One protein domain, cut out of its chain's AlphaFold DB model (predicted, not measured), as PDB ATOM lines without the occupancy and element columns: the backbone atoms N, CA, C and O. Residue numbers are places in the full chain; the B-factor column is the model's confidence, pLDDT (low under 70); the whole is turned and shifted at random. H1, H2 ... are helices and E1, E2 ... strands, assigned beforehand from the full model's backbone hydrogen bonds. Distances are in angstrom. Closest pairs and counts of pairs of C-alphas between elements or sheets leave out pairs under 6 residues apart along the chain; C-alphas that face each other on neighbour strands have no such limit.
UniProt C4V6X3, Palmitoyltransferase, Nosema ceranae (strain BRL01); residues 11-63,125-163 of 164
ATOM      1  N   TRP A  11      -2.021 -15.308 -36.555       84.44
ATOM      2  CA  TRP A  11      -1.841 -15.917 -37.872       84.44
ATOM      3  C   TRP A  11      -0.527 -15.553 -38.564       84.44
ATOM      4  O   TRP A  11       0.014 -16.374 -39.289       84.44
ATOM      5  N   ILE A  12       0.021 -14.361 -38.329       85.88
ATOM      6  CA  ILE A  12       1.307 -13.969 -38.919       85.88
ATOM      7  C   ILE A  12       2.461 -14.651 -38.213       85.88
ATOM      8  O   ILE A  12       3.394 -15.094 -38.869       85.88
ATOM      9  N   TYR A  13       2.390 -14.792 -36.890       85.25
ATOM     10  CA  TYR A  13       3.381 -15.582 -36.169       85.25
ATOM     11  C   TYR A  13       3.314 -17.052 -36.587       85.25
ATOM     12  O   TYR A  13       4.355 -17.657 -36.800       85.25
ATOM     13  N   LEU A  14       2.110 -17.598 -36.792       89.31
ATOM     14  CA  LEU A  14       1.930 -18.941 -37.348       89.31
ATOM     15  C   LEU A  14       2.491 -19.058 -38.773       89.31
ATOM     16  O   LEU A  14       3.150 -20.045 -39.073       89.31
ATOM     17  N   LEU A  15       2.286 -18.050 -39.627       91.06
ATOM     18  CA  LEU A  15       2.857 -18.011 -40.974       91.06
ATOM     19  C   LEU A  15       4.389 -17.991 -40.936       91.06
ATOM     20  O   LEU A  15       5.020 -18.758 -41.654       91.06
ATOM     21  N   HIS A  16       4.991 -17.166 -40.076       90.50
ATOM     22  CA  HIS A  16       6.444 -17.158 -39.886       90.50
ATOM     23  C   HIS A  16       6.935 -18.520 -39.389       90.50
ATOM     24  O   HIS A  16       7.862 -19.067 -39.972       90.50
ATOM     25  N   LEU A  17       6.287 -19.116 -38.383       90.56
ATOM     26  CA  LEU A  17       6.635 -20.458 -37.894       90.56
ATOM     27  C   LEU A  17       6.546 -21.525 -38.995       90.56
ATOM     28  O   LEU A  17       7.420 -22.384 -39.074       90.56
ATOM     29  N   LEU A  18       5.530 -21.448 -39.860       94.44
ATOM     30  CA  LEU A  18       5.399 -22.330 -41.016       94.44
ATOM     31  C   LEU A  18       6.574 -22.150 -41.986       94.44
ATOM     32  O   LEU A  18       7.190 -23.144 -42.356       94.44
ATOM     33  N   ILE A  19       6.925 -20.914 -42.350       93.25
ATOM     34  CA  ILE A  19       8.065 -20.626 -43.239       93.25
ATOM     35  C   ILE A  19       9.361 -21.198 -42.651       93.25
ATOM     36  O   ILE A  19      10.030 -21.983 -43.314       93.25
ATOM     37  N   TYR A  20       9.650 -20.928 -41.373       93.06
ATOM     38  CA  TYR A  20      10.828 -21.488 -40.700       93.06
ATOM     39  C   TYR A  20      10.827 -23.022 -40.681       93.06
ATOM     40  O   TYR A  20      11.881 -23.641 -40.798       93.06
ATOM     41  N   SER A  21       9.660 -23.661 -40.546       94.12
ATOM     42  CA  SER A  21       9.574 -25.125 -40.602       94.12
ATOM     43  C   SER A  21       9.917 -25.680 -41.988       94.12
ATOM     44  O   SER A  21      10.590 -26.707 -42.081       94.12
ATOM     45  N   LEU A  22       9.517 -24.981 -43.054       95.06
ATOM     46  CA  LEU A  22       9.847 -25.341 -44.433       95.06
ATOM     47  C   LEU A  22      11.333 -25.109 -44.725       95.06
ATOM     48  O   LEU A  22      11.962 -25.963 -45.343       95.06
ATOM     49  N   ASP A  23      11.917 -24.019 -44.222       94.44
ATOM     50  CA  ASP A  23      13.354 -23.746 -44.355       94.44
ATOM     51  C   ASP A  23      14.195 -24.845 -43.683       94.44
ATOM     52  O   ASP A  23      15.181 -25.317 -44.249       94.44
ATOM     53  N   ILE A  24      13.780 -25.327 -42.506       93.94
ATOM     54  CA  ILE A  24      14.433 -26.460 -41.828       93.94
ATOM     55  C   ILE A  24      14.325 -27.738 -42.666       93.94
ATOM     56  O   ILE A  24      15.318 -28.449 -42.828       93.94
ATOM     57  N   GLN A  25      13.144 -28.035 -43.215       95.12
ATOM     58  CA  GLN A  25      12.957 -29.193 -44.096       95.12
ATOM     59  C   GLN A  25      13.839 -29.096 -45.345       95.12
ATOM     60  O   GLN A  25      14.478 -30.082 -45.711       95.12
ATOM     61  N   TYR A  26      13.936 -27.912 -45.959       93.69
ATOM     62  CA  TYR A  26      14.825 -27.651 -47.089       93.69
ATOM     63  C   TYR A  26      16.291 -27.930 -46.734       93.69
ATOM     64  O   TYR A  26      16.963 -28.663 -47.460       93.69
ATOM     65  N   ILE A  27      16.770 -27.431 -45.588       93.25
ATOM     66  CA  ILE A  27      18.139 -27.686 -45.118       93.25
ATOM     67  C   ILE A  27      18.373 -29.194 -44.961       93.25
ATOM     68  O   ILE A  27      19.345 -29.706 -45.514       93.25
ATOM     69  N   ILE A  28      17.477 -29.918 -44.281       92.88
ATOM     70  CA  ILE A  28      17.614 -31.365 -44.023       92.88
ATOM     71  C   ILE A  28      17.637 -32.184 -45.321       92.88
ATOM     72  O   ILE A  28      18.386 -33.153 -45.427       92.88
ATOM     73  N   LEU A  29      16.814 -31.813 -46.304       94.00
ATOM     74  CA  LEU A  29      16.684 -32.547 -47.565       94.00
ATOM     75  C   LEU A  29      17.744 -32.157 -48.608       94.00
ATOM     76  O   LEU A  29      17.922 -32.872 -49.597       94.00
ATOM     77  N   SER A  30      18.449 -31.040 -48.411       92.44
ATOM     78  CA  SER A  30      19.469 -30.571 -49.348       92.44
ATOM     79  C   SER A  30      20.712 -31.467 -49.331       92.44
ATOM     80  O   SER A  30      21.264 -31.791 -48.276       92.44
ATOM     81  N   LYS A  31      21.199 -31.848 -50.520       92.31
ATOM     82  CA  LYS A  31      22.433 -32.637 -50.704       92.31
ATOM     83  C   LYS A  31      23.687 -31.758 -50.603       92.31
ATOM     84  O   LYS A  31      24.523 -31.752 -51.504       92.31
ATOM     85  N   SER A  32      23.790 -30.996 -49.523       92.75
ATOM     86  CA  SER A  32      24.888 -30.065 -49.260       92.75
ATOM     87  C   SER A  32      25.887 -30.663 -48.269       92.75
ATOM     88  O   SER A  32      25.614 -31.658 -47.597       92.75
ATOM     89  N   SER A  33      27.079 -30.075 -48.188       94.69
ATOM     90  CA  SER A  33      28.074 -30.469 -47.184       94.69
ATOM     91  C   SER A  33      27.630 -30.078 -45.767       94.69
ATOM     92  O   SER A  33      26.937 -29.077 -45.581       94.69
ATOM     93  N   LEU A  34      28.110 -30.799 -44.745       93.81
ATOM     94  CA  LEU A  34      27.816 -30.491 -43.336       93.81
ATOM     95  C   LEU A  34      28.182 -29.043 -42.956       93.81
ATOM     96  O   LEU A  34      27.482 -28.398 -42.176       93.81
ATOM     97  N   LEU A  35      29.272 -28.514 -43.525       93.38
ATOM     98  CA  LEU A  35      29.686 -27.129 -43.311       93.38
ATOM     99  C   LEU A  35      28.639 -26.137 -43.843       93.38
ATOM    100  O   LEU A  35      28.309 -25.177 -43.150       93.38
ATOM    101  N   GLN A  36      28.087 -26.390 -45.034       92.94
ATOM    102  CA  GLN A  36      27.019 -25.569 -45.610       92.94
ATOM    103  C   GLN A  36      25.736 -25.651 -44.779       92.94
ATOM    104  O   GLN A  36      25.136 -24.617 -44.505       92.94
ATOM    105  N   HIS A  37      25.342 -26.837 -44.299       93.88
ATOM    106  CA  HIS A  37      24.175 -26.967 -43.414       93.88
ATOM    107  C   HIS A  37      24.336 -26.161 -42.123       93.88
ATOM    108  O   HIS A  37      23.433 -25.412 -41.753       93.88
ATOM    109  N   ASN A  38      25.496 -26.248 -41.467       93.81
ATOM    110  CA  ASN A  38      25.780 -25.464 -40.261       93.81
ATOM    111  C   ASN A  38      25.738 -23.955 -40.533       93.81
ATOM    112  O   ASN A  38      25.201 -23.193 -39.728       93.81
ATOM    113  N   PHE A  39      26.268 -23.521 -41.678       95.44
ATOM    114  CA  PHE A  39      26.224 -22.122 -42.090       95.44
ATOM    115  C   PHE A  39      24.786 -21.637 -42.336       95.44
ATOM    116  O   PHE A  39      24.400 -20.577 -41.843       95.44
ATOM    117  N   MET A  40      23.959 -22.447 -43.002       94.44
ATOM    118  CA  MET A  40      22.538 -22.160 -43.227       94.44
ATOM    119  C   MET A  40      21.750 -22.056 -41.922       94.44
ATOM    120  O   MET A  40      20.993 -21.103 -41.726       94.44
ATOM    121  N   LEU A  41      21.967 -22.985 -40.987       94.12
ATOM    122  CA  LEU A  41      21.343 -22.943 -39.662       94.12
ATOM    123  C   LEU A  41      21.763 -21.697 -38.874       94.12
ATOM    124  O   LEU A  41      20.931 -21.070 -38.218       94.12
ATOM    125  N   PHE A  42      23.031 -21.297 -38.966       95.62
ATOM    126  CA  PHE A  42      23.524 -20.078 -38.330       95.62
ATOM    127  C   PHE A  42      22.821 -18.822 -38.872       95.62
ATOM    128  O   PHE A  42      22.343 -17.997 -38.089       95.62
ATOM    129  N   ILE A  43      22.678 -18.704 -40.195       95.81
ATOM    130  CA  ILE A  43      21.937 -17.601 -40.831       95.81
ATOM    131  C   ILE A  43      20.464 -17.619 -40.412       95.81
ATOM    132  O   ILE A  43      19.896 -16.575 -40.085       95.81
ATOM    133  N   MET A  44      19.844 -18.797 -40.349       94.25
ATOM    134  CA  MET A  44      18.456 -18.950 -39.912       94.25
ATOM    135  C   MET A  44      18.250 -18.458 -38.467       94.25
ATOM    136  O   MET A  44      17.282 -17.744 -38.193       94.25
ATOM    137  N   ILE A  45      19.183 -18.756 -37.553       94.81
ATOM    138  CA  ILE A  45      19.158 -18.246 -36.169       94.81
ATOM    139  C   ILE A  45      19.274 -16.717 -36.153       94.81
ATOM    140  O   ILE A  45      18.512 -16.044 -35.458       94.81
ATOM    141  N   ILE A  46      20.188 -16.148 -36.943       95.25
ATOM    142  CA  ILE A  46      20.346 -14.694 -37.080       95.25
ATOM    143  C   ILE A  46      19.052 -14.039 -37.586       95.25
ATOM    144  O   ILE A  46      18.607 -13.039 -37.013       95.25
ATOM    145  N   ASN A  47      18.419 -14.619 -38.609       94.75
ATOM    146  CA  ASN A  47      17.136 -14.158 -39.142       94.75
ATOM    147  C   ASN A  47      16.052 -14.167 -38.060       94.75
ATOM    148  O   ASN A  47      15.318 -13.186 -37.917       94.75
ATOM    149  N   LEU A  48      15.984 -15.234 -37.258       93.56
ATOM    150  CA  LEU A  48      15.013 -15.353 -36.171       93.56
ATOM    151  C   LEU A  48      15.231 -14.277 -35.100       93.56
ATOM    152  O   LEU A  48      14.277 -13.635 -34.659       93.56
ATOM    153  N   LEU A  49      16.483 -14.014 -34.717       94.56
ATOM    154  CA  LEU A  49      16.806 -12.948 -33.766       94.56
ATOM    155  C   LEU A  49      16.432 -11.564 -34.316       94.56
ATOM    156  O   LEU A  49      15.885 -10.738 -33.577       94.56
ATOM    157  N   ALA A  50      16.683 -11.304 -35.602       94.88
ATOM    158  CA  ALA A  50      16.291 -10.058 -36.257       94.88
ATOM    159  C   ALA A  50      14.763  -9.889 -36.297       94.88
ATOM    160  O   ALA A  50      14.257  -8.816 -35.952       94.88
ATOM    161  N   LEU A  51      14.023 -10.956 -36.616       93.31
ATOM    162  CA  LEU A  51      12.560 -10.969 -36.592       93.31
ATOM    163  C   LEU A  51      12.017 -10.694 -35.182       93.31
ATOM    164  O   LEU A  51      11.152  -9.836 -35.013       93.31
ATOM    165  N   ILE A  52      12.573 -11.332 -34.149       91.75
ATOM    166  CA  ILE A  52      12.208 -11.066 -32.748       91.75
ATOM    167  C   ILE A  52      12.429  -9.583 -32.416       91.75
ATOM    168  O   ILE A  52      11.548  -8.929 -31.849       91.75
ATOM    169  N   LYS A  53      13.566  -8.996 -32.807       94.19
ATOM    170  CA  LYS A  53      13.803  -7.556 -32.605       94.19
ATOM    171  C   LYS A  53      12.752  -6.710 -33.328       94.19
ATOM    172  O   LYS A  53      12.225  -5.777 -32.724       94.19
ATOM    173  N   LEU A  54      12.394  -7.046 -34.564       93.00
ATOM    174  CA  LEU A  54      11.357  -6.345 -35.326       93.00
ATOM    175  C   LEU A  54       9.969  -6.430 -34.689       93.00
ATOM    176  O   LEU A  54       9.234  -5.440 -34.697       93.00
ATOM    177  N   CYS A  55       9.616  -7.569 -34.098       89.19
ATOM    178  CA  CYS A  55       8.323  -7.764 -33.450       89.19
ATOM    179  C   CYS A  55       8.228  -7.038 -32.101       89.19
ATOM    180  O   CYS A  55       7.195  -6.437 -31.798       89.19
ATOM    181  N   PHE A  56       9.296  -7.048 -31.299       89.12
ATOM    182  CA  PHE A  56       9.214  -6.647 -29.890       89.12
ATOM    183  C   PHE A  56       9.859  -5.290 -29.564       89.12
ATOM    184  O   PHE A  56       9.429  -4.631 -28.617       89.12
ATOM    185  N   VAL A  57      10.819  -4.784 -30.349       91.81
ATOM    186  CA  VAL A  57      11.452  -3.473 -30.083       91.81
ATOM    187  C   VAL A  57      10.496  -2.346 -30.430       91.81
ATOM    188  O   VAL A  57      10.059  -2.267 -31.566       91.81
ATOM    189  N   ASN A  58      10.158  -1.443 -29.508       91.56
ATOM    190  CA  ASN A  58       9.295  -0.293 -29.819       91.56
ATOM    191  C   ASN A  58       9.855   0.512 -31.022       91.56
ATOM    192  O   ASN A  58      10.976   1.019 -30.917       91.56
ATOM    193  N   PRO A  59       9.104   0.659 -32.136       93.31
ATOM    194  CA  PRO A  59       9.608   1.292 -33.354       93.31
ATOM    195  C   PRO A  59       9.853   2.796 -33.182       93.31
ATOM    196  O   PRO A  59      10.621   3.377 -33.942       93.31
ATOM    197  N   GLY A  60       9.255   3.405 -32.156       92.12
ATOM    198  CA  GLY A  60       9.283   4.843 -31.901       92.12
ATOM    199  C   GLY A  60       7.890   5.415 -31.641       92.12
ATOM    200  O   GLY A  60       7.630   6.554 -32.017       92.12
ATOM    201  N   TYR A  61       6.973   4.626 -31.065       90.44
ATOM    202  CA  TYR A  61       5.616   5.070 -30.751       90.44
ATOM    203  C   TYR A  61       5.637   6.251 -29.778       90.44
ATOM    204  O   TYR A  61       6.273   6.195 -28.725       90.44
ATOM    205  N   VAL A  62       4.905   7.303 -30.132       87.88
ATOM    206  CA  VAL A  62       4.767   8.525 -29.343       87.88
ATOM    207  C   VAL A  62       3.583   8.375 -28.396       87.88
ATOM    208  O   VAL A  62       2.452   8.149 -28.829       87.88
ATOM    209  N   PHE A  63       3.833   8.517 -27.096       79.50
ATOM    210  CA  PHE A  63       2.788   8.469 -26.073       79.50
ATOM    211  C   PHE A  63       2.257   9.875 -25.767       79.50
ATOM    212  O   PHE A  63       3.014  10.847 -25.744       79.50
ATOM    213  N   CYS A 125      -1.695   1.335 -37.009       88.81
ATOM    214  CA  CYS A 125      -1.267   1.309 -35.613       88.81
ATOM    215  C   CYS A 125      -2.030   2.301 -34.729       88.81
ATOM    216  O   CYS A 125      -1.804   2.277 -33.519       88.81
ATOM    217  N   ASN A 126      -2.942   3.112 -35.273       90.62
ATOM    218  CA  ASN A 126      -3.669   4.202 -34.614       90.62
ATOM    219  C   ASN A 126      -2.816   4.941 -33.564       90.62
ATOM    220  O   ASN A 126      -3.164   5.018 -32.381       90.62
ATOM    221  N   CYS A 127      -1.612   5.344 -33.967       89.88
ATOM    222  CA  CYS A 127      -0.670   6.064 -33.121       89.88
ATOM    223  C   CYS A 127       0.361   6.821 -33.965       89.88
ATOM    224  O   CYS A 127       0.643   6.478 -35.115       89.88
ATOM    225  N   CYS A 128       0.953   7.859 -33.376       92.44
ATOM    226  CA  CYS A 128       2.070   8.569 -33.985       92.44
ATOM    227  C   CYS A 128       3.392   7.842 -33.734       92.44
ATOM    228  O   CYS A 128       3.609   7.300 -32.650       92.44
ATOM    229  N   VAL A 129       4.282   7.860 -34.726       93.88
ATOM    230  CA  VAL A 129       5.578   7.170 -34.704       93.88
ATOM    231  C   VAL A 129       6.681   8.124 -35.171       93.88
ATOM    232  O   VAL A 129       6.500   8.847 -36.153       93.88
ATOM    233  N   HIS A 130       7.812   8.140 -34.461       94.06
ATOM    234  CA  HIS A 130       9.008   8.902 -34.833       94.06
ATOM    235  C   HIS A 130       9.750   8.274 -36.012       94.06
ATOM    236  O   HIS A 130      10.052   7.085 -35.983       94.06
ATOM    237  N   GLU A 131      10.101   9.106 -36.991       95.12
ATOM    238  CA  GLU A 131      10.753   8.755 -38.260       95.12
ATOM    239  C   GLU A 131      10.147   7.475 -38.848       95.12
ATOM    240  O   GLU A 131      10.825   6.472 -39.059       95.12
ATOM    241  N   MET A 132       8.818   7.488 -38.994       95.56
ATOM    242  CA  MET A 132       8.083   6.378 -39.590       95.56
ATOM    243  C   MET A 132       8.475   6.244 -41.056       95.56
ATOM    244  O   MET A 132       8.318   7.202 -41.810       95.56
ATOM    245  N   ASP A 133       8.918   5.053 -41.438       97.12
ATOM    246  CA  ASP A 133       9.148   4.710 -42.834       97.12
ATOM    247  C   ASP A 133       7.842   4.175 -43.432       97.12
ATOM    248  O   ASP A 133       7.168   4.858 -44.202       97.12
ATOM    249  N   HIS A 134       7.379   3.017 -42.953       96.44
ATOM    250  CA  HIS A 134       6.113   2.429 -43.384       96.44
ATOM    251  C   HIS A 134       5.471   1.548 -42.303       96.44
ATOM    252  O   HIS A 134       6.089   1.164 -41.306       96.44
ATOM    253  N   HIS A 135       4.196   1.205 -42.497       95.25
ATOM    254  CA  HIS A 135       3.556   0.106 -41.774       95.25
ATOM    255  C   HIS A 135       3.732  -1.176 -42.584       95.25
ATOM    256  O   HIS A 135       3.161  -1.312 -43.663       95.25
ATOM    257  N   CYS A 136       4.537  -2.111 -42.087       94.31
ATOM    258  CA  CYS A 136       4.827  -3.345 -42.799       94.31
ATOM    259  C   CYS A 136       3.666  -4.328 -42.645       94.31
ATOM    260  O   CYS A 136       3.327  -4.722 -41.527       94.31
ATOM    261  N   PHE A 137       3.087  -4.756 -43.767       90.06
ATOM    262  CA  PHE A 137       2.008  -5.744 -43.790       90.06
ATOM    263  C   PHE A 137       2.454  -7.101 -43.225       90.06
ATOM    264  O   PHE A 137       1.743  -7.686 -42.414       90.06
ATOM    265  N   TRP A 138       3.670  -7.546 -43.566       89.50
ATOM    266  CA  TRP A 138       4.242  -8.833 -43.141       89.50
ATOM    267  C   TRP A 138       4.568  -8.912 -41.648       89.50
ATOM    268  O   TRP A 138       4.577  -9.994 -41.064       89.50
ATOM    269  N   LEU A 139       4.837  -7.764 -41.021       89.62
ATOM    270  CA  LEU A 139       5.109  -7.659 -39.585       89.62
ATOM    271  C   LEU A 139       3.890  -7.159 -38.793       89.62
ATOM    272  O   LEU A 139       3.911  -7.185 -37.564       89.62
ATOM    273  N   ARG A 140       2.858  -6.648 -39.488       89.88
ATOM    274  CA  ARG A 140       1.726  -5.864 -38.944       89.88
ATOM    275  C   ARG A 140       2.159  -4.803 -37.948       89.88
ATOM    276  O   ARG A 140       1.579  -4.635 -36.870       89.88
ATOM    277  N   ARG A 141       3.232  -4.105 -38.298       90.94
ATOM    278  CA  ARG A 141       3.911  -3.186 -37.394       90.94
ATOM    279  C   ARG A 141       4.628  -2.101 -38.166       90.94
ATOM    280  O   ARG A 141       5.096  -2.320 -39.280       90.94
ATOM    281  N   CYS A 142       4.738  -0.928 -37.551       95.38
ATOM    282  CA  CYS A 142       5.557   0.138 -38.102       95.38
ATOM    283  C   CYS A 142       7.033  -0.251 -38.101       95.38
ATOM    284  O   CYS A 142       7.570  -0.649 -37.066       95.38
ATOM    285  N   VAL A 143       7.675  -0.046 -39.245       97.19
ATOM    286  CA  VAL A 143       9.122   0.080 -39.366       97.19
ATOM    287  C   VAL A 143       9.433   1.569 -39.286       97.19
ATOM    288  O   VAL A 143       8.858   2.391 -40.000       97.19
ATOM    289  N   ALA A 144      10.279   1.934 -38.334       96.94
ATOM    290  CA  ALA A 144      10.586   3.327 -38.032       96.94
ATOM    291  C   ALA A 144      11.971   3.442 -37.385       96.94
ATOM    292  O   ALA A 144      12.664   2.428 -37.253       96.94
ATOM    293  N   ARG A 145      12.365   4.641 -36.939       95.44
ATOM    294  CA  ARG A 145      13.694   4.971 -36.383       95.44
ATOM    295  C   ARG A 145      14.398   3.839 -35.625       95.44
ATOM    296  O   ARG A 145      15.545   3.512 -35.915       95.44
ATOM    297  N   ASN A 146      13.728   3.234 -34.643       95.31
ATOM    298  CA  ASN A 146      14.361   2.260 -33.745       95.31
ATOM    299  C   ASN A 146      14.437   0.838 -34.323       95.31
ATOM    300  O   ASN A 146      15.106  -0.024 -33.751       95.31
ATOM    301  N   THR A 147      13.728   0.575 -35.421       97.12
ATOM    302  CA  THR A 147      13.562  -0.758 -36.024       97.12
ATOM    303  C   THR A 147      14.071  -0.853 -37.459       97.12
ATOM    304  O   THR A 147      14.351  -1.960 -37.910       97.12
ATOM    305  N   ILE A 148      14.292   0.279 -38.138       96.94
ATOM    306  CA  ILE A 148      14.736   0.362 -39.537       96.94
ATOM    307  C   ILE A 148      16.007  -0.462 -39.803       96.94
ATOM    308  O   ILE A 148      16.072  -1.211 -40.773       96.94
ATOM    309  N   LYS A 149      16.986  -0.426 -38.888       96.94
ATOM    310  CA  LYS A 149      18.234  -1.195 -39.019       96.94
ATOM    311  C   LYS A 149      18.017  -2.710 -38.960       96.94
ATOM    312  O   LYS A 149      18.646  -3.445 -39.709       96.94
ATOM    313  N   TYR A 150      17.115  -3.173 -38.090       97.25
ATOM    314  CA  TYR A 150      16.785  -4.596 -37.993       97.25
ATOM    315  C   TYR A 150      15.985  -5.046 -39.213       97.25
ATOM    316  O   TYR A 150      16.135  -6.180 -39.643       97.25
ATOM    317  N   PHE A 151      15.175  -4.149 -39.787       97.19
ATOM    318  CA  PHE A 151      14.387  -4.432 -40.982       97.19
ATOM    319  C   PHE A 151      15.292  -4.661 -42.187       97.19
ATOM    320  O   PHE A 151      15.215  -5.717 -42.806       97.19
ATOM    321  N   TYR A 152      16.213  -3.734 -42.462       97.50
ATOM    322  CA  TYR A 152      17.160  -3.903 -43.564       97.50
ATOM    323  C   TYR A 152      18.056  -5.123 -43.386       97.50
ATOM    324  O   TYR A 152      18.248  -5.880 -44.332       97.50
ATOM    325  N   PHE A 153      18.554  -5.354 -42.170       97.50
ATOM    326  CA  PHE A 153      19.353  -6.539 -41.884       97.50
ATOM    327  C   PHE A 153      18.565  -7.841 -42.098       97.50
ATOM    328  O   PHE A 153      19.087  -8.769 -42.705       97.50
ATOM    329  N   TYR A 154      17.303  -7.895 -41.662       96.38
ATOM    330  CA  TYR A 154      16.427  -9.048 -41.871       96.38
ATOM    331  C   TYR A 154      16.188  -9.320 -43.361       96.38
ATOM    332  O   TYR A 154      16.382 -10.446 -43.802       96.38
ATOM    333  N   ILE A 155      15.843  -8.293 -44.150       96.50
ATOM    334  CA  ILE A 155      15.627  -8.434 -45.601       96.50
ATOM    335  C   ILE A 155      16.909  -8.869 -46.321       96.50
ATOM    336  O   ILE A 155      16.866  -9.730 -47.198       96.50
ATOM    337  N   PHE A 156      18.061  -8.319 -45.942       97.00
ATOM    338  CA  PHE A 156      19.339  -8.729 -46.517       97.00
ATOM    339  C   PHE A 156      19.662 -10.192 -46.192       97.00
ATOM    340  O   PHE A 156      19.953 -10.976 -47.091       97.00
ATOM    341  N   SER A 157      19.563 -10.573 -44.920       96.12
ATOM    342  CA  SER A 157      19.935 -11.904 -44.440       96.12
ATOM    343  C   SER A 157      18.981 -13.003 -44.936       96.12
ATOM    344  O   SER A 157      19.437 -14.097 -45.262       96.12
ATOM    345  N   ILE A 158      17.679 -12.726 -45.084       94.94
ATOM    346  CA  ILE A 158      16.738 -13.674 -45.712       94.94
ATOM    347  C   ILE A 158      16.976 -13.800 -47.222       94.94
ATOM    348  O   ILE A 158      16.951 -14.906 -47.751       94.94
ATOM    349  N   THR A 159      17.269 -12.694 -47.915       95.31
ATOM    350  CA  THR A 159      17.600 -12.737 -49.349       95.31
ATOM    351  C   THR A 159      18.864 -13.554 -49.569       95.31
ATOM    352  O   THR A 159      18.884 -14.428 -50.426       95.31
ATOM    353  N   PHE A 160      19.892 -13.320 -48.752       95.19
ATOM    354  CA  PHE A 160      21.138 -14.070 -48.815       95.19
ATOM    355  C   PHE A 160      20.918 -15.567 -48.566       95.19
ATOM    356  O   PHE A 160      21.412 -16.375 -49.346       95.19
ATOM    357  N   PHE A 161      20.123 -15.934 -47.554       94.00
ATOM    358  CA  PHE A 161      19.770 -17.329 -47.264       94.00
ATOM    359  C   PHE A 161      19.176 -18.054 -48.480       94.00
ATOM    360  O   PHE A 161      19.575 -19.173 -48.764       94.00
ATOM    361  N   TYR A 162      18.278 -17.419 -49.236       92.12
ATOM    362  CA  TYR A 162      17.667 -18.045 -50.417       92.12
ATOM    363  C   TYR A 162      18.542 -18.018 -51.681       92.12
ATOM    364  O   TYR A 162      18.125 -18.531 -52.718       92.12
ATOM    365  N   THR A 163      19.735 -17.421 -51.622       91.62
ATOM    366  CA  THR A 163      20.689 -17.398 -52.748       91.62
ATOM    367  C   THR A 163      21.828 -18.410 -52.631       91.62
ATOM    368  O   THR A 163      22.581 -18.561 -53.593       91.62
TER     369      THR A 163
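What this domain is: This is residues 11 to 63 and 125 to 163 of the 164 residues of the protein "Palmitoyltransferase" of Nosema ceranae (strain BRL01) (UniProt C4V6X3). The model is a rod of helices with a small head of strands at one end: the long helix H2 has H3 packed beside it near the head, and H1 folds back along it as the other arm of an open helical hairpin. H1 and H2 meet only near their turn, where residues 29 to 35 stick out, while the head holds the hairpin of E2 and E3, with E1 at its far side. The printed part has 92 residues with three named helices and three named strands, in the order H1, H2, E1, E2, E3, H3, and its class is mostly helix. E2 and E3 make a two-stranded antiparallel sheet. The whole is loose, with a radius of gyration of the C-alphas of 15.3 A and spans of 51 by 25 by 17 A.

Where its parts are: Find C-alpha 11 at (-1.841, -15.917, -37.872); from there H1, residues 11 to 29, runs 26.7 A. Next look at C-alpha 34 at (27.816, -30.491, -43.336), where H2, residues 34 to 56, begins its 33.1 A. After the cut come E1, residues 127 to 130, 10.2 A long, E2, residues 132 to 136, 10.7 A, and E3, residues 141 to 144, 9.3 A. H3, residues 148 to 161, runs 20.0 A and ends at C-alpha 161 at (19.770, -17.329, -47.264).

How they stand to each other: Start with H1 and H2, a helical hairpin: they run opposite ways at a shallow tilt of 7 degrees. They touch with residues 27 to 28 of H1 and 37 to 41 of H2 alone, and their closest C-alphas, of Ile 27 and His 37, are 6.3 A apart. H2 and H3 touch with 17 pairs of C-alphas within 8 A, the closest being those of Ala 50 and Tyr 154 at 5.7 A. They run opposite ways at a shallow tilt of 25 degrees. H1 and H3 are apart. E2 and E3 form an antiparallel hairpin, their directions at 153 degrees; look for N 136 and O 141 at 2.9 A and N 143 and O 134 at 2.9 A, within hydrogen-bond range. E1 pairs with no named strand, and E1 and E2 meet only through their link. The closest C-alphas of E1 and E3 are those of His 130 and Ala 144, 6.6 A apart. The closest C-alphas of E3 and H3 are those of Val 143 and Phe 151, 7.1 A apart. In H1, H2 and H3 every O i to N i+4 pair is within hydrogen-bond range.

The domain as a whole: The two C-alphas farthest apart, those of Lys 31 and Phe 63, are 51.8 A apart. Residues 64 to 124 are not printed, and C-alphas 63 and 125 are 12.6 A apart across this cut, which falls in the link from H2 to E1. The links that are printed whole are tight. Mean pLDDT of the printed part is 93.3, and no printed residue is under 70.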